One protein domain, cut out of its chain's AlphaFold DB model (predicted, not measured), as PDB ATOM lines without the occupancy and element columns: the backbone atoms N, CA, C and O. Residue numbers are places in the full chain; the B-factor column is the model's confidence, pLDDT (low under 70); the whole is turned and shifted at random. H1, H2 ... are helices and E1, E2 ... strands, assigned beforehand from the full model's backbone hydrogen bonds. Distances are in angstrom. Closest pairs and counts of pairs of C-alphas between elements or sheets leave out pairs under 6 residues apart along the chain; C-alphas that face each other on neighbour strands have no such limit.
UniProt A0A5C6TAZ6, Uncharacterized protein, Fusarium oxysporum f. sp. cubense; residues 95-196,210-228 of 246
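What this domain is: This is residues 95 to 196 and 210 to 228 of the 246 residues of an uncharacterized protein of Fusarium oxysporum f. sp. cubense (UniProt A0A5C6TAZ6). A small three-stranded sheet, E1 E2 E3, and a separate two-stranded hairpin, E4 and E5, are loosely joined by H4, which reaches E3 with its first residues and packs on E5, while short H2 lies near the middle. Two long stretches with no named element, residues 132 to 148 and 172 to 187, reach out to opposite ends of the domain, where the C-alphas of Ser 134 and Arg 179 are the two farthest apart, 48.7 A, and residues 130 to 136 stick out. The 121 printed residues run E1 E2 E3 H1 E4 E5 H2 H3 H4; both sheets are antiparallel, and the class is mixed, with under half of the residues in named elements. The whole is compact, with a radius of gyration of the C-alphas of 15.0 A and spans of 48 by 44 by 25 A, only just flat.

How they stand to each other: Start at E1, residues 95 to 98, E2, residues 102 to 107, and E3, residues 112 to 116: a meander, each strand the antiparallel neighbour of the one before. Look for N 96 and O 104 at 2.8 A, and N 105 and O 114 at 2.8 A. H2, residues 166 to 171, only grazes this sheet; C-alphas 105 and 170 are the closest to E2, 7.9 A. In the hairpin of E4, residues 149 to 153, and E5, residues 160 to 164, N 161 and O 152 are 2.8 A apart. The closest C-alphas of E5 and H4, residues 216 to 226, are Val 164 and Gln 220, 6.2 A. H1, residues 128 to 131, and H3, residues 188 to 193, touch no helix. Every O i to N i+4 pair is within hydrogen-bond range in H2 and H4; H3 has 0 of 2, with 1 of 3 O i to N i+3 pairs, and H1 is too short for an i+4 pair.

Where its parts are: Find C-alpha 95 at (-35.330, 8.056, -34.841), where E1 begins. E2 spans 16.2 A, E3 13.9 A, E4 13.3 A and E5 13.2 A. H4 runs 15.3 A to C-alpha 226 at (-8.670, 15.374, -35.242).

The domain as a whole: Residues 197 to 209 are not printed, and C-alphas 196 and 210 are 19.0 A apart. The links E3 to H1, H1 to E4 and H2 to H3 are long. The model's pLDDT is under 70 at residues 123 to 146, 179, 191 to 196 and 210 to 211.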
ATOM      1  N   PHE A  95     -35.377   6.827 -35.624       91.12
ATOM      2  CA  PHE A  95     -35.330   8.056 -34.841       91.12
ATOM      3  C   PHE A  95     -36.604   8.218 -34.013       91.12
ATOM      4  O   PHE A  95     -37.717   8.061 -34.522       91.12
ATOM      5  N   LYS A  96     -36.441   8.572 -32.741       91.69
ATOM      6  CA  LYS A  96     -37.524   8.871 -31.804       91.69
ATOM      7  C   LYS A  96     -37.214  10.164 -31.060       91.69
ATOM      8  O   LYS A  96     -36.057  10.484 -30.796       91.69
ATOM      9  N   ARG A  97     -38.264  10.902 -30.696       91.62
ATOM     10  CA  ARG A  97     -38.128  12.027 -29.768       91.62
ATOM     11  C   ARG A  97     -37.795  11.479 -28.383       91.62
ATOM     12  O   ARG A  97     -38.494  10.581 -27.910       91.62
ATOM     13  N   PHE A  98     -36.747  12.006 -27.764       87.75
ATOM     14  CA  PHE A  98     -36.328  11.640 -26.418       87.75
ATOM     15  C   PHE A  98     -36.482  12.859 -25.507       87.75
ATOM     16  O   PHE A  98     -35.884  13.906 -25.738       87.75
ATOM     17  N   GLY A  99     -37.367  12.751 -24.515       85.50
ATOM     18  CA  GLY A  99     -37.777  13.903 -23.711       85.50
ATOM     19  C   GLY A  99     -38.417  15.016 -24.550       85.50
ATOM     20  O   GLY A  99     -39.052  14.764 -25.577       85.50
ATOM     21  N   ASP A 100     -38.245  16.260 -24.100       86.81
ATOM     22  CA  ASP A 100     -38.838  17.432 -24.753       86.81
ATOM     23  C   ASP A 100     -37.923  18.024 -25.838       86.81
ATOM     24  O   ASP A 100     -38.406  18.661 -26.780       86.81
ATOM     25  N   ARG A 101     -36.604  17.816 -25.732       88.38
ATOM     26  CA  ARG A 101     -35.581  18.552 -26.501       88.38
ATOM     27  C   ARG A 101     -34.713  17.694 -27.414       88.38
ATOM     28  O   ARG A 101     -34.238  18.214 -28.422       88.38
ATOM     29  N   ASP A 102     -34.617  16.398 -27.155       92.12
ATOM     30  CA  ASP A 102     -33.574  15.571 -27.752       92.12
ATOM     31  C   ASP A 102     -34.151  14.615 -28.800       92.12
ATOM     32  O   ASP A 102     -35.357  14.335 -28.862       92.12
ATOM     33  N   ILE A 103     -33.294  14.137 -29.693       92.56
ATOM     34  CA  ILE A 103     -33.635  13.094 -30.662       92.56
ATOM     35  C   ILE A 103     -32.679  11.938 -30.440       92.56
ATOM     36  O   ILE A 103     -31.468  12.127 -30.438       92.56
ATOM     37  N   ALA A 104     -33.228  10.739 -30.291       92.44
ATOM     38  CA  ALA A 104     -32.442   9.527 -30.176       92.44
ATOM     39  C   ALA A 104     -32.638   8.635 -31.403       92.44
ATOM     40  O   ALA A 104     -33.762   8.446 -31.877       92.44
ATOM     41  N   PHE A 105     -31.556   8.047 -31.894       91.81
ATOM     42  CA  PHE A 105     -31.622   6.848 -32.718       91.81
ATOM     43  C   PHE A 105     -31.694   5.636 -31.790       91.81
ATOM     44  O   PHE A 105     -30.823   5.473 -30.943       91.81
ATOM     45  N   VAL A 106     -32.725   4.807 -31.933       92.25
ATOM     46  CA  VAL A 106     -32.934   3.589 -31.136       92.25
ATOM     47  C   VAL A 106     -32.809   2.384 -32.055       92.25
ATOM     48  O   VAL A 106     -33.497   2.323 -33.078       92.25
ATOM     49  N   CYS A 107     -31.951   1.433 -31.691       89.62
ATOM     50  CA  CYS A 107     -31.678   0.230 -32.460       89.62
ATOM     51  C   CYS A 107     -32.104  -1.025 -31.691       89.62
ATOM     52  O   CYS A 107     -31.408  -1.479 -30.787       89.62
ATOM     53  N   ASP A 108     -33.208  -1.642 -32.115       87.50
ATOM     54  CA  ASP A 108     -33.735  -2.861 -31.484       87.50
ATOM     55  C   ASP A 108     -32.841  -4.102 -31.719       87.50
ATOM     56  O   ASP A 108     -33.052  -5.144 -31.104       87.50
ATOM     57  N   TYR A 109     -31.855  -4.023 -32.624       87.44
ATOM     58  CA  TYR A 109     -30.928  -5.127 -32.899       87.44
ATOM     59  C   TYR A 109     -29.814  -5.232 -31.853       87.44
ATOM     60  O   TYR A 109     -29.557  -6.318 -31.339       87.44
ATOM     61  N   CYS A 110     -29.149  -4.114 -31.553       83.56
ATOM     62  CA  CYS A 110     -28.079  -4.060 -30.556       83.56
ATOM     63  C   CYS A 110     -28.574  -3.622 -29.169       83.56
ATOM     64  O   CYS A 110     -27.763  -3.546 -28.254       83.56
ATOM     65  N   ASP A 111     -29.876  -3.343 -29.021       86.88
ATOM     66  CA  ASP A 111     -30.502  -2.787 -27.809       86.88
ATOM     67  C   ASP A 111     -29.828  -1.482 -27.335       86.88
ATOM     68  O   ASP A 111     -29.747  -1.176 -26.147       86.88
ATOM     69  N   GLY A 112     -29.293  -0.724 -28.296       87.56
ATOM     70  CA  GLY A 112     -28.536   0.500 -28.075       87.56
ATOM     71  C   GLY A 112     -29.276   1.738 -28.564       87.56
ATOM     72  O   GLY A 112     -30.119   1.675 -29.467       87.56
ATOM     73  N   HIS A 113     -28.930   2.892 -27.998       91.19
ATOM     74  CA  HIS A 113     -29.409   4.180 -28.485       91.19
ATOM     75  C   HIS A 113     -28.297   5.233 -28.521       91.19
ATOM     76  O   HIS A 113     -27.320   5.158 -27.779       91.19
ATOM     77  N   ILE A 114     -28.466   6.215 -29.401       91.12
ATOM     78  CA  ILE A 114     -27.546   7.333 -29.617       91.12
ATOM     79  C   ILE A 114     -28.364   8.617 -29.533       91.12
ATOM     80  O   ILE A 114     -29.396   8.701 -30.200       91.12
ATOM     81  N   VAL A 115     -27.928   9.606 -28.752       92.44
ATOM     82  CA  VAL A 115     -28.700  10.833 -28.493       92.44
ATOM     83  C   VAL A 115     -28.032  12.052 -29.121       92.44
ATOM     84  O   VAL A 115     -26.830  12.255 -28.988       92.44
ATOM     85  N   TRP A 116     -28.841  12.885 -29.771       92.81
ATOM     86  CA  TRP A 116     -28.511  14.258 -30.127       92.81
ATOM     87  C   TRP A 116     -29.324  15.208 -29.257       92.81
ATOM     88  O   TRP A 116     -30.559  15.216 -29.310       92.81
ATOM     89  N   GLU A 117     -28.618  16.015 -28.475       92.38
ATOM     90  CA  GLU A 117     -29.228  16.918 -27.506       92.38
ATOM     91  C   GLU A 117     -29.677  18.240 -28.125       92.38
ATOM     92  O   GLU A 117     -28.958  18.833 -28.938       92.38
ATOM     93  N   ASP A 118     -30.835  18.728 -27.680       92.19
ATOM     94  CA  ASP A 118     -31.443  20.007 -28.055       92.19
ATOM     95  C   ASP A 118     -31.405  20.268 -29.563       92.19
ATOM     96  O   ASP A 118     -30.834  21.255 -30.019       92.19
ATOM     97  N   ILE A 119     -32.017  19.374 -30.343       91.25
ATOM     98  CA  ILE A 119     -32.218  19.566 -31.783       91.25
ATOM     99  C   ILE A 119     -33.699  19.466 -32.151       91.25
ATOM    100  O   ILE A 119     -34.440  18.638 -31.618       91.25
ATOM    101  N   GLU A 120     -34.149  20.322 -33.066       88.38
ATOM    102  CA  GLU A 120     -35.537  20.368 -33.542       88.38
ATOM    103  C   GLU A 120     -35.894  19.158 -34.394       88.38
ATOM    104  O   GLU A 120     -36.922  18.517 -34.192       88.38
ATOM    105  N   ASN A 121     -35.036  18.869 -35.368       85.94
ATOM    106  CA  ASN A 121     -35.201  17.814 -36.350       85.94
ATOM    107  C   ASN A 121     -33.821  17.271 -36.711       85.94
ATOM    108  O   ASN A 121     -32.847  18.025 -36.737       85.94
ATOM    109  N   MET A 122     -33.741  15.978 -37.023       84.00
ATOM    110  CA  MET A 122     -32.473  15.382 -37.429       84.00
ATOM    111  C   MET A 122     -32.038  15.963 -38.785       84.00
ATOM    112  O   MET A 122     -32.780  15.814 -39.767       84.00
ATOM    113  N   PRO A 123     -30.863  16.609 -38.883       68.75
ATOM    114  CA  PRO A 123     -30.414  17.181 -40.139       68.75
ATOM    115  C   PRO A 123     -29.998  16.069 -41.103       68.75
ATOM    116  O   PRO A 123     -29.047  15.322 -40.876       68.75
ATOM    117  N   SER A 124     -30.737  15.952 -42.205       62.84
ATOM    118  CA  SER A 124     -30.434  15.016 -43.296       62.84
ATOM    119  C   SER A 124     -29.489  15.607 -44.349       62.84
ATOM    120  O   SER A 124     -29.088  14.902 -45.274       62.84
ATOM    121  N   ILE A 125     -29.112  16.882 -44.201       61.66
ATOM    122  CA  ILE A 125     -28.295  17.644 -45.148       61.66
ATOM    123  C   ILE A 125     -26.979  18.027 -44.461       61.66
ATOM    124  O   ILE A 125     -26.979  18.506 -43.328       61.66
ATOM    125  N   ARG A 126     -25.853  17.790 -45.140       66.44
ATOM    126  CA  ARG A 126     -24.512  18.121 -44.632       66.44
ATOM    127  C   ARG A 126     -24.242  19.621 -44.768       66.44
ATOM    128  O   ARG A 126     -24.604  20.208 -45.787       66.44
ATOM    129  N   THR A 127     -23.516  20.204 -43.812       62.38
ATOM    130  CA  THR A 127     -23.177  21.645 -43.746       62.38
ATOM    131  C   THR A 127     -22.526  22.171 -45.038       62.38
ATOM    132  O   THR A 127     -22.750  23.301 -45.456       62.38
ATOM    133  N   PHE A 128     -21.768  21.331 -45.753       52.75
ATOM    134  CA  PHE A 128     -21.073  21.730 -46.984       52.75
ATOM    135  C   PHE A 128     -21.966  21.867 -48.229       52.75
ATOM    136  O   PHE A 128     -21.515  22.403 -49.243       52.75
ATOM    137  N   GLN A 129     -23.220  21.404 -48.185       48.03
ATOM    138  CA  GLN A 129     -24.112  21.481 -49.344       48.03
ATOM    139  C   GLN A 129     -24.615  22.913 -49.613       48.03
ATOM    140  O   GLN A 129     -24.998  23.211 -50.742       48.03
ATOM    141  N   GLU A 130     -24.552  23.819 -48.630       42.41
ATOM    142  CA  GLU A 130     -24.931  25.232 -48.805       42.41
ATOM    143  C   GLU A 130     -23.762  26.148 -49.203       42.41
ATOM    144  O   GLU A 130     -23.975  27.144 -49.892       42.41
ATOM    145  N   ALA A 131     -22.513  25.805 -48.860       40.12
ATOM    146  CA  ALA A 131     -21.344  26.617 -49.223       40.12
ATOM    147  C   ALA A 131     -20.915  26.456 -50.697       40.12
ATOM    148  O   ALA A 131     -20.243  27.327 -51.254       40.12
ATOM    149  N   ALA A 132     -21.315  25.367 -51.359       42.16
ATOM    150  CA  ALA A 132     -20.995  25.104 -52.757       42.16
ATOM    151  C   ALA A 132     -22.165  25.470 -53.684       42.16
ATOM    152  O   ALA A 132     -22.836  24.612 -54.255       42.16
ATOM    153  N   ALA A 133     -22.334  26.766 -53.954       36.09
ATOM    154  CA  ALA A 133     -22.977  27.243 -55.183       36.09
ATOM    155  C   ALA A 133     -22.101  26.936 -56.426       36.09
ATOM    156  O   ALA A 133     -21.804  27.805 -57.246       36.09
ATOM    157  N   SER A 134     -21.618  25.699 -56.554       34.50
ATOM    158  CA  SER A 134     -20.864  25.186 -57.696       34.50
ATOM    159  C   SER A 134     -21.248  23.718 -57.920       34.50
ATOM    160  O   SER A 134     -21.169  22.922 -56.990       34.50
ATOM    161  N   PRO A 135     -21.689  23.330 -59.132       36.50
ATOM    162  CA  PRO A 135     -22.414  22.079 -59.369       36.50
ATOM    163  C   PRO A 135     -21.495  20.859 -59.538       36.50
ATOM    164  O   PRO A 135     -21.848  19.889 -60.204       36.50
ATOM    165  N   ILE A 136     -20.293  20.898 -58.979       35.75
ATOM    166  CA  ILE A 136     -19.312  19.826 -59.094       35.75
ATOM    167  C   ILE A 136     -18.669  19.727 -57.726       35.75
ATOM    168  O   ILE A 136     -18.070  20.699 -57.299       35.75
ATOM    169  N   LEU A 137     -18.883  18.596 -57.062       35.97
ATOM    170  CA  LEU A 137     -18.144  17.987 -55.948       35.97
ATOM    171  C   LEU A 137     -19.153  17.262 -55.039       35.97
ATOM    172  O   LEU A 137     -19.263  17.505 -53.844       35.97
ATOM    173  N   THR A 138     -19.878  16.299 -55.616       39.91
ATOM    174  CA  THR A 138     -20.292  15.099 -54.879       39.91
ATOM    175  C   THR A 138     -19.029  14.285 -54.592       39.91
ATOM    176  O   THR A 138     -18.757  13.294 -55.270       39.91
ATOM    177  N   LEU A 139     -18.185  14.761 -53.679       41.62
ATOM    178  CA  LEU A 139     -17.062  13.973 -53.189       41.62
ATOM    179  C   LEU A 139     -17.615  13.016 -52.139       41.62
ATOM    180  O   LEU A 139     -18.245  13.425 -51.165       41.62
ATOM    181  N   SER A 140     -17.430  11.721 -52.374       41.75
ATOM    182  CA  SER A 140     -17.544  10.728 -51.310       41.75
ATOM    183  C   SER A 140     -16.602  11.132 -50.168       41.75
ATOM    184  O   SER A 140     -15.517  11.630 -50.465       41.75
ATOM    185  N   PRO A 141     -16.978  10.931 -48.893       53.84
ATOM    186  CA  PRO A 141     -16.089  11.223 -47.771       53.84
ATOM    187  C   PRO A 141     -14.753  10.498 -47.946       53.84
ATOM    188  O   PRO A 141     -14.723   9.287 -48.174       53.84
ATOM    189  N   THR A 142     -13.665  11.261 -47.877       55.00
ATOM    190  CA  THR A 142     -12.277  10.781 -47.867       55.00
ATOM    191  C   THR A 142     -11.656  11.107 -46.512       55.00
ATOM    192  O   THR A 142     -12.189  11.946 -45.789       55.00
ATOM    193  N   ILE A 143     -10.528  10.484 -46.164       56.75
ATOM    194  CA  ILE A 143      -9.783  10.805 -44.928       56.75
ATOM    195  C   ILE A 143      -9.472  12.312 -44.864       56.75
ATOM    196  O   ILE A 143      -9.723  12.951 -43.848       56.75
ATOM    197  N   ASP A 144      -9.075  12.901 -45.996       54.59
ATOM    198  CA  ASP A 144      -8.789  14.339 -46.116       54.59
ATOM    199  C   ASP A 144     -10.037  15.237 -46.159       54.59
ATOM    200  O   ASP A 144      -9.919  16.457 -46.185       54.59
ATOM    201  N   ASN A 145     -11.243  14.668 -46.249       61.34
ATOM    202  CA  ASN A 145     -12.498  15.420 -46.225       61.34
ATOM    203  C   ASN A 145     -13.624  14.559 -45.625       61.34
ATOM    204  O   ASN A 145     -14.474  14.019 -46.346       61.34
ATOM    205  N   PRO A 146     -13.624  14.403 -44.293       67.44
ATOM    206  CA  PRO A 146     -14.462  13.422 -43.612       67.44
ATOM    207  C   PRO A 146     -15.960  13.766 -43.644       67.44
ATOM    208  O   PRO A 146     -16.801  12.935 -43.313       67.44
ATOM    209  N   HIS A 147     -16.351  14.971 -44.078       75.19
ATOM    210  CA  HIS A 147     -17.755  15.393 -44.206       75.19
ATOM    211  C   HIS A 147     -18.635  15.055 -42.979       75.19
ATOM    212  O   HIS A 147     -19.843  14.878 -43.117       75.19
ATOM    213  N   TRP A 148     -18.064  14.932 -41.779       85.38
ATOM    214  CA  TRP A 148     -18.760  14.370 -40.618       85.38
ATOM    215  C   TRP A 148     -19.793  15.336 -40.015       85.38
ATOM    216  O   TRP A 148     -20.666  14.891 -39.277       85.38
ATOM    217  N   GLN A 149     -19.721  16.623 -40.362       86.81
ATOM    218  CA  GLN A 149     -20.555  17.706 -39.832       86.81
ATOM    219  C   GLN A 149     -21.906  17.841 -40.549       86.81
ATOM    220  O   GLN A 149     -22.008  17.729 -41.780       86.81
ATOM    221  N   ALA A 150     -22.938  18.155 -39.770       86.62
ATOM    222  CA  ALA A 150     -24.243  18.596 -40.239       86.62
ATOM    223  C   ALA A 150     -24.744  19.794 -39.417       86.62
ATOM    224  O   ALA A 150     -24.498  19.890 -38.215       86.62
ATOM    225  N   THR A 151     -25.495  20.679 -40.069       86.69
ATOM    226  CA  THR A 151     -26.132  21.826 -39.422       86.69
ATOM    227  C   THR A 151     -27.516  21.427 -38.915       86.69
ATOM    228  O   THR A 151     -28.391  21.088 -39.710       86.69
ATOM    229  N   ALA A 152     -27.727  21.490 -37.600       87.38
ATOM    230  CA  ALA A 152     -29.029  21.376 -36.945       87.38
ATOM    231  C   ALA A 152     -29.502  22.735 -36.403       87.38
ATOM    232  O   ALA A 152     -28.731  23.690 -36.318       87.38
ATOM    233  N   PHE A 153     -30.764  22.797 -35.980       89.19
ATOM    234  CA  PHE A 153     -31.315  23.927 -35.233       89.19
ATOM    235  C   PHE A 153     -31.725  23.474 -33.837       89.19
ATOM    236  O   PHE A 153     -32.285  22.384 -33.687       89.19
ATOM    237  N   THR A 154     -31.436  24.291 -32.827       91.25
ATOM    238  CA  THR A 154     -31.785  23.988 -31.438       91.25
ATOM    239  C   THR A 154     -33.266  24.188 -31.169       91.25
ATOM    240  O   THR A 154     -33.811  25.232 -31.511       91.25
ATOM    241  N   LEU A 155     -33.931  23.246 -30.488       89.50
ATOM    242  CA  LEU A 155     -35.360  23.416 -30.180       89.50
ATOM    243  C   LEU A 155     -35.579  24.574 -29.201       89.50
ATOM    244  O   LEU A 155     -36.566  25.307 -29.300       89.50
ATOM    245  N   SER A 156     -34.662  24.751 -28.253       90.25
ATOM    246  CA  SER A 156     -34.768  25.779 -27.219       90.25
ATOM    247  C   SER A 156     -34.757  27.216 -27.758       90.25
ATOM    248  O   SER A 156     -35.368  28.092 -27.140       90.25
ATOM    249  N   GLY A 157     -34.096  27.469 -28.895       87.12
ATOM    250  CA  GLY A 157     -33.818  28.828 -29.365       87.12
ATOM    251  C   GLY A 157     -33.793  29.037 -30.877       87.12
ATOM    252  O   GLY A 157     -33.536  30.166 -31.293       87.12
ATOM    253  N   HIS A 158     -34.049  28.003 -31.688       87.56
ATOM    254  CA  HIS A 158     -33.908  28.021 -33.152       87.56
ATOM    255  C   HIS A 158     -32.524  28.529 -33.595       87.56
ATOM    256  O   HIS A 158     -32.388  29.242 -34.592       87.56
ATOM    257  N   GLN A 159     -31.482  28.216 -32.822       88.94
ATOM    258  CA  GLN A 159     -30.111  28.612 -33.131       88.94
ATOM    259  C   GLN A 159     -29.416  27.511 -33.916       88.94
ATOM    260  O   GLN A 159     -29.642  26.329 -33.671       88.94
ATOM    261  N   GLU A 160     -28.559  27.906 -34.852       87.44
ATOM    262  CA  GLU A 160     -27.747  26.956 -35.598       87.44
ATOM    263  C   GLU A 160     -26.771  26.232 -34.653       87.44
ATOM    264  O   GLU A 160     -26.051  26.873 -33.883       87.44
ATOM    265  N   LYS A 161     -26.748  24.899 -34.711       87.44
ATOM    266  CA  LYS A 161     -25.863  24.025 -33.936       87.44
ATOM    267  C   LYS A 161     -25.183  23.041 -34.879       87.44
ATOM    268  O   LYS A 161     -25.856  22.319 -35.616       87.44
ATOM    269  N   GLN A 162     -23.855  22.990 -34.836       87.44
ATOM    270  CA  GLN A 162     -23.101  21.953 -35.537       87.44
ATOM    271  C   GLN A 162     -23.205  20.644 -34.758       87.44
ATOM    272  O   GLN A 162     -23.014  20.614 -33.541       87.44
ATOM    273  N   VAL A 163     -23.549  19.574 -35.468       90.00
ATOM    274  CA  VAL A 163     -23.708  18.235 -34.905       90.00
ATOM    275  C   VAL A 163     -23.059  17.196 -35.806       90.00
ATOM    276  O   VAL A 163     -22.872  17.406 -37.008       90.00
ATOM    277  N   VAL A 164     -22.771  16.029 -35.240       89.44
ATOM    278  CA  VAL A 164     -22.342  14.869 -36.021       89.44
ATOM    279  C   VAL A 164     -23.477  14.407 -36.937       89.44
ATOM    280  O   VAL A 164     -24.608  14.178 -36.498       89.44
ATOM    281  N   PHE A 165     -23.170  14.238 -38.222       88.62
ATOM    282  CA  PHE A 165     -24.100  13.744 -39.229       88.62
ATOM    283  C   PHE A 165     -24.585  12.337 -38.858       88.62
ATOM    284  O   PHE A 165     -23.784  11.409 -38.740       88.62
ATOM    285  N   ALA A 166     -25.905  12.167 -38.717       86.62
ATOM    286  CA  ALA A 166     -26.509  10.935 -38.193       86.62
ATOM    287  C   ALA A 166     -25.979   9.652 -38.853       86.62
ATOM    288  O   ALA A 166     -25.588   8.739 -38.133       86.62
ATOM    289  N   PRO A 167     -25.900   9.565 -40.196       84.56
ATOM    290  CA  PRO A 167     -25.365   8.380 -40.859       84.56
ATOM    291  C   PRO A 167     -23.922   8.030 -40.487       84.56
ATOM    292  O   PRO A 167     -23.580   6.856 -40.539       84.56
ATOM    293  N   VAL A 168     -23.082   9.004 -40.113       85.25
ATOM    294  CA  VAL A 168     -21.715   8.727 -39.636       85.25
ATOM    295  C   VAL A 168     -21.769   8.076 -38.262       85.25
ATOM    296  O   VAL A 168     -21.197   7.009 -38.092       85.25
ATOM    297  N   ALA A 169     -22.498   8.652 -37.307       88.25
ATOM    298  CA  ALA A 169     -22.621   8.053 -35.979       88.25
ATOM    299  C   ALA A 169     -23.297   6.670 -36.033       88.25
ATOM    300  O   ALA A 169     -22.803   5.699 -35.473       88.25
ATOM    301  N   ILE A 170     -24.389   6.551 -36.790       85.94
ATOM    302  CA  ILE A 170     -25.144   5.304 -36.942       85.94
ATOM    303  C   ILE A 170     -24.304   4.223 -37.633       85.94
ATOM    304  O   ILE A 170     -24.369   3.067 -37.241       85.94
ATOM    305  N   ALA A 171     -23.465   4.557 -38.613       83.38
ATOM    306  CA  ALA A 171     -22.608   3.555 -39.247       83.38
ATOM    307  C   ALA A 171     -21.468   3.049 -38.346       83.38
ATOM    308  O   ALA A 171     -20.887   2.019 -38.675       83.38
ATOM    309  N   ASN A 172     -21.152   3.748 -37.251       83.75
ATOM    310  CA  ASN A 172     -19.995   3.459 -36.400       83.75
ATOM    311  C   ASN A 172     -20.354   3.215 -34.927       83.75
ATOM    312  O   ASN A 172     -19.478   3.273 -34.067       83.75
ATOM    313  N   HIS A 173     -21.626   2.967 -34.612       85.75
ATOM    314  CA  HIS A 173     -22.016   2.672 -33.237       85.75
ATOM    315  C   HIS A 173     -21.702   1.228 -32.854       85.75
ATOM    316  O   HIS A 173     -21.813   0.302 -33.660       85.75
ATOM    317  N   MET A 174     -21.366   1.044 -31.586       81.50
ATOM    318  CA  MET A 174     -21.127  -0.248 -30.969       81.50
ATOM    319  C   MET A 174     -22.280  -0.628 -30.055       81.50
ATOM    320  O   MET A 174     -22.949   0.227 -29.472       81.50
ATOM    321  N   ALA A 175     -22.503  -1.935 -29.919       81.38
ATOM    322  CA  ALA A 175     -23.452  -2.436 -28.940       81.38
ATOM    323  C   ALA A 175     -23.049  -1.959 -27.529       81.38
ATOM    324  O   ALA A 175     -21.858  -1.997 -27.200       81.38
ATOM    325  N   PRO A 176     -24.010  -1.515 -26.703       82.00
ATOM    326  CA  PRO A 176     -23.735  -1.109 -25.333       82.00
ATOM    327  C   PRO A 176     -23.163  -2.274 -24.517       82.00
ATOM    328  O   PRO A 176     -23.443  -3.452 -24.777       82.00
ATOM    329  N   GLN A 177     -22.377  -1.952 -23.490       76.75
ATOM    330  CA  GLN A 177     -21.925  -2.955 -22.532       76.75
ATOM    331  C   GLN A 177     -23.110  -3.523 -21.732       76.75
ATOM    332  O   GLN A 177     -24.151  -2.876 -21.595       76.75
ATOM    333  N   PRO A 178     -22.986  -4.731 -21.150       70.06
ATOM    334  CA  PRO A 178     -24.045  -5.292 -20.323       70.06
ATOM    335  C   PRO A 178     -24.423  -4.345 -19.172       70.06
ATOM    336  O   PRO A 178     -23.621  -4.147 -18.263       70.06
ATOM    337  N   ARG A 179     -25.685  -3.877 -19.169       69.88
ATOM    338  CA  ARG A 179     -26.320  -2.903 -18.242       69.88
ATOM    339  C   ARG A 179     -26.243  -1.435 -18.657       69.88
ATOM    340  O   ARG A 179     -26.921  -0.632 -18.015       69.88
ATOM    341  N   ASP A 180     -25.530  -1.119 -19.727       75.31
ATOM    342  CA  ASP A 180     -25.637   0.178 -20.377       75.31
ATOM    343  C   ASP A 180     -26.721   0.137 -21.451       75.31
ATOM    344  O   ASP A 180     -27.087  -0.915 -21.973       75.31
ATOM    345  N   TRP A 181     -27.284   1.306 -21.730       80.00
ATOM    346  CA  TRP A 181     -28.305   1.511 -22.756       80.00
ATOM    347  C   TRP A 181     -27.722   2.324 -23.915       80.00
ATOM    348  O   TRP A 181     -28.181   2.199 -25.050       80.00
ATOM    349  N   GLN A 182     -26.711   3.153 -23.643       84.75
ATOM    350  CA  GLN A 182     -26.101   4.054 -24.613       84.75
ATOM    351  C   GLN A 182     -25.073   3.319 -25.463       84.75
ATOM    352  O   GLN A 182     -24.178   2.650 -24.949       84.75
ATOM    353  N   ALA A 183     -25.247   3.413 -26.777       85.31
ATOM    354  CA  ALA A 183     -24.329   2.831 -27.735       85.31
ATOM    355  C   ALA A 183     -23.062   3.690 -27.809       85.31
ATOM    356  O   ALA A 183     -23.153   4.900 -28.027       85.31
ATOM    357  N   GLY A 184     -21.901   3.050 -27.669       85.25
ATOM    358  CA  GLY A 184     -20.619   3.706 -27.913       85.25
ATOM    359  C   GLY A 184     -20.404   3.986 -29.402       85.25
ATOM    360  O   GLY A 184     -21.144   3.485 -30.252       85.25
ATOM    361  N   LEU A 185     -19.383   4.770 -29.738       87.25
ATOM    362  CA  LEU A 185     -19.075   5.199 -31.106       87.25
ATOM    363  C   LEU A 185     -17.602   4.958 -31.440       87.25
ATOM    364  O   LEU A 185     -16.721   5.173 -30.611       87.25
ATOM    365  N   LEU A 186     -17.326   4.535 -32.670       84.69
ATOM    366  CA  LEU A 186     -15.975   4.408 -33.213       84.69
ATOM    367  C   LEU A 186     -15.697   5.504 -34.238       84.69
ATOM    368  O   LEU A 186     -16.585   5.938 -34.975       84.69
ATOM    369  N   CYS A 187     -14.442   5.946 -34.309       84.38
ATOM    370  CA  CYS A 187     -14.021   6.863 -35.357       84.38
ATOM    371  C   CYS A 187     -13.657   6.082 -36.631       84.38
ATOM    372  O   CYS A 187     -12.648   5.372 -36.631       84.38
ATOM    373  N   PRO A 188     -14.403   6.246 -37.742       78.00
ATOM    374  CA  PRO A 188     -14.099   5.550 -38.994       78.00
ATOM    375  C   PRO A 188     -12.780   5.998 -39.633       78.00
ATOM    376  O   PRO A 188     -12.274   5.317 -40.518       78.00
ATOM    377  N   TYR A 189     -12.239   7.154 -39.238       76.50
ATOM    378  CA  TYR A 189     -11.029   7.726 -39.830       76.50
ATOM    379  C   TYR A 189      -9.767   7.210 -39.129       76.50
ATOM    380  O   TYR A 189      -8.831   6.793 -39.804       76.50
ATOM    381  N   CYS A 190      -9.784   7.113 -37.795       73.94
ATOM    382  CA  CYS A 190      -8.699   6.509 -37.012       73.94
ATOM    383  C   CYS A 190      -8.602   4.983 -37.173       73.94
ATOM    384  O   CYS A 190      -7.586   4.382 -36.821       73.94
ATOM    385  N   GLU A 191      -9.651   4.312 -37.663       60.53
ATOM    386  CA  GLU A 191      -9.574   2.882 -37.985       60.53
ATOM    387  C   GLU A 191      -8.604   2.605 -39.141       60.53
ATOM    388  O   GLU A 191      -7.801   1.674 -39.063       60.53
ATOM    389  N   VAL A 192      -8.628   3.438 -40.185       52.97
ATOM    390  CA  VAL A 192      -7.862   3.198 -41.415       52.97
ATOM    391  C   VAL A 192      -6.360   3.365 -41.186       52.97
ATOM    392  O   VAL A 192      -5.593   2.539 -41.675       52.97
ATOM    393  N   GLU A 193      -5.957   4.337 -40.367       46.72
ATOM    394  CA  GLU A 193      -4.553   4.617 -40.031       46.72
ATOM    395  C   GLU A 193      -3.853   3.429 -39.349       46.72
ATOM    396  O   GLU A 193      -2.688   3.162 -39.609       46.72
ATOM    397  N   SER A 194      -4.586   2.607 -38.591       40.25
ATOM    398  CA  SER A 194      -4.026   1.374 -38.004       40.25
ATOM    399  C   SER A 194      -3.866   0.198 -38.971       40.25
ATOM    400  O   SER A 194      -3.306  -0.833 -38.605       40.25
ATOM    401  N   THR A 195      -4.436   0.309 -40.174       38.38
ATOM    402  CA  THR A 195      -4.388  -0.753 -41.194       38.38
ATOM    403  C   THR A 195      -3.203  -0.579 -42.135       38.38
ATOM    404  O   THR A 195      -2.851  -1.520 -42.852       38.38
ATOM    405  N   GLU A 196      -2.597   0.609 -42.156       35.44
ATOM    406  CA  GLU A 196      -1.313   0.803 -42.809       35.44
ATOM    407  C   GLU A 196      -0.230   0.238 -41.882       35.44
ATOM    408  O   GLU A 196      -0.177   0.605 -40.708       35.44
ATOM    409  N   ASP A 210      -9.969   1.771 -25.829       51.44
ATOM    410  CA  ASP A 210     -10.229   0.328 -26.027       51.44
ATOM    411  C   ASP A 210     -11.733  -0.025 -26.147       51.44
ATOM    412  O   ASP A 210     -12.095  -1.145 -26.508       51.44
ATOM    413  N   LEU A 211     -12.617   0.927 -25.829       58.72
ATOM    414  CA  LEU A 211     -14.072   0.789 -25.764       58.72
ATOM    415  C   LEU A 211     -14.827   1.811 -26.638       58.72
ATOM    416  O   LEU A 211     -16.051   1.886 -26.551       58.72
ATOM    417  N   GLY A 212     -14.129   2.571 -27.493       73.88
ATOM    418  CA  GLY A 212     -14.716   3.670 -28.272       73.88
ATOM    419  C   GLY A 212     -15.115   4.884 -27.421       73.88
ATOM    420  O   GLY A 212     -14.739   4.993 -26.256       73.88
ATOM    421  N   TYR A 213     -15.852   5.819 -28.020       84.38
ATOM    422  CA  TYR A 213     -16.408   6.997 -27.349       84.38
ATOM    423  C   TYR A 213     -17.749   6.649 -26.700       84.38
ATOM    424  O   TYR A 213     -18.590   6.019 -27.338       84.38
ATOM    425  N   GLU A 214     -17.947   7.049 -25.445       80.69
ATOM    426  CA  GLU A 214     -19.116   6.662 -24.636       80.69
ATOM    427  C   GLU A 214     -20.412   7.359 -25.083       80.69
ATOM    428  O   GLU A 214     -21.499   6.787 -24.984       80.69
ATOM    429  N   ASP A 215     -20.302   8.576 -25.618       84.62
ATOM    430  CA  ASP A 215     -21.438   9.394 -26.023       84.62
ATOM    431  C   ASP A 215     -21.166  10.241 -27.279       84.62
ATOM    432  O   ASP A 215     -20.083  10.227 -27.874       84.62
ATOM    433  N   MET A 216     -22.208  10.955 -27.718       88.31
ATOM    434  CA  MET A 216     -22.147  11.823 -28.893       88.31
ATOM    435  C   MET A 216     -21.247  13.042 -28.674       88.31
ATOM    436  O   MET A 216     -20.668  13.535 -29.637       88.31
ATOM    437  N   GLU A 217     -21.134  13.532 -27.440       88.00
ATOM    438  CA  GLU A 217     -20.355  14.725 -27.109       88.00
ATOM    439  C   GLU A 217     -18.857  14.427 -27.214       88.00
ATOM    440  O   GLU A 217     -18.154  15.092 -27.973       88.00
ATOM    441  N   ALA A 218     -18.392  13.354 -26.572       86.50
ATOM    442  CA  ALA A 218     -17.017  12.877 -26.650       86.50
ATOM    443  C   ALA A 218     -16.622  12.504 -28.087       86.50
ATOM    444  O   ALA A 218     -15.508  12.792 -28.534       86.50
ATOM    445  N   PHE A 219     -17.540  11.886 -28.839       88.88
ATOM    446  CA  PHE A 219     -17.297  11.572 -30.245       88.88
ATOM    447  C   PHE A 219     -17.188  12.831 -31.110       88.88
ATOM    448  O   PHE A 219     -16.300  12.926 -31.961       88.88
ATOM    449  N   GLN A 220     -18.077  13.802 -30.895       89.19
ATOM    450  CA  GLN A 220     -18.052  15.073 -31.607       89.19
ATOM    451  C   GLN A 220     -16.764  15.842 -31.312       89.19
ATOM    452  O   GLN A 220     -16.105  16.274 -32.253       89.19
ATOM    453  N   GLU A 221     -16.373  15.954 -30.043       87.56
ATOM    454  CA  GLU A 221     -15.132  16.608 -29.635       87.56
ATOM    455  C   GLU A 221     -13.932  15.994 -30.368       87.56
ATOM    456  O   GLU A 221     -13.150  16.706 -30.998       87.56
ATOM    457  N   HIS A 222     -13.812  14.665 -30.385       86.38
ATOM    458  CA  HIS A 222     -12.734  13.999 -31.113       86.38
ATOM    459  C   HIS A 222     -12.709  14.353 -32.610       86.38
ATOM    460  O   HIS A 222     -11.647  14.682 -33.148       86.38
ATOM    461  N   LEU A 223     -13.860  14.307 -33.286       84.81
ATOM    462  CA  LEU A 223     -13.958  14.664 -34.703       84.81
ATOM    463  C   LEU A 223     -13.586  16.133 -34.944       84.81
ATOM    464  O   LEU A 223     -12.952  16.444 -35.955       84.81
ATOM    465  N   GLU A 224     -13.937  17.020 -34.013       84.25
ATOM    466  CA  GLU A 224     -13.583  18.437 -34.054       84.25
ATOM    467  C   GLU A 224     -12.071  18.640 -33.985       84.25
ATOM    468  O   GLU A 224     -11.510  19.341 -34.832       84.25
ATOM    469  N   TRP A 225     -11.406  17.966 -33.048       80.06
ATOM    470  CA  TRP A 225      -9.965  18.087 -32.844       80.06
ATOM    471  C   TRP A 225      -9.122  17.413 -33.928       80.06
ATOM    472  O   TRP A 225      -8.092  17.962 -34.311       80.06
ATOM    473  N   GLN A 226      -9.526  16.235 -34.408       76.81
ATOM    474  CA  GLN A 226      -8.670  15.374 -35.242       76.81
ATOM    475  C   GLN A 226      -9.075  15.343 -36.718       76.81
ATOM    476  O   GLN A 226      -8.251  15.088 -37.592       76.81
ATOM    477  N   HIS A 227     -10.345  15.612 -37.022       77.56
ATOM    478  CA  HIS A 227     -10.922  15.380 -38.349       77.56
ATOM    479  C   HIS A 227     -11.638  16.609 -38.910       77.56
ATOM    480  O   HIS A 227     -12.430  16.509 -39.847       77.56
ATOM    481  N   THR A 228     -11.359  17.795 -38.379       72.50
ATOM    482  CA  THR A 228     -11.814  19.043 -38.992       72.50
ATOM    483  C   THR A 228     -10.702  19.613 -39.845       72.50
ATOM    484  O   THR A 228      -9.726  20.162 -39.338       72.50
TER     485      THR A 228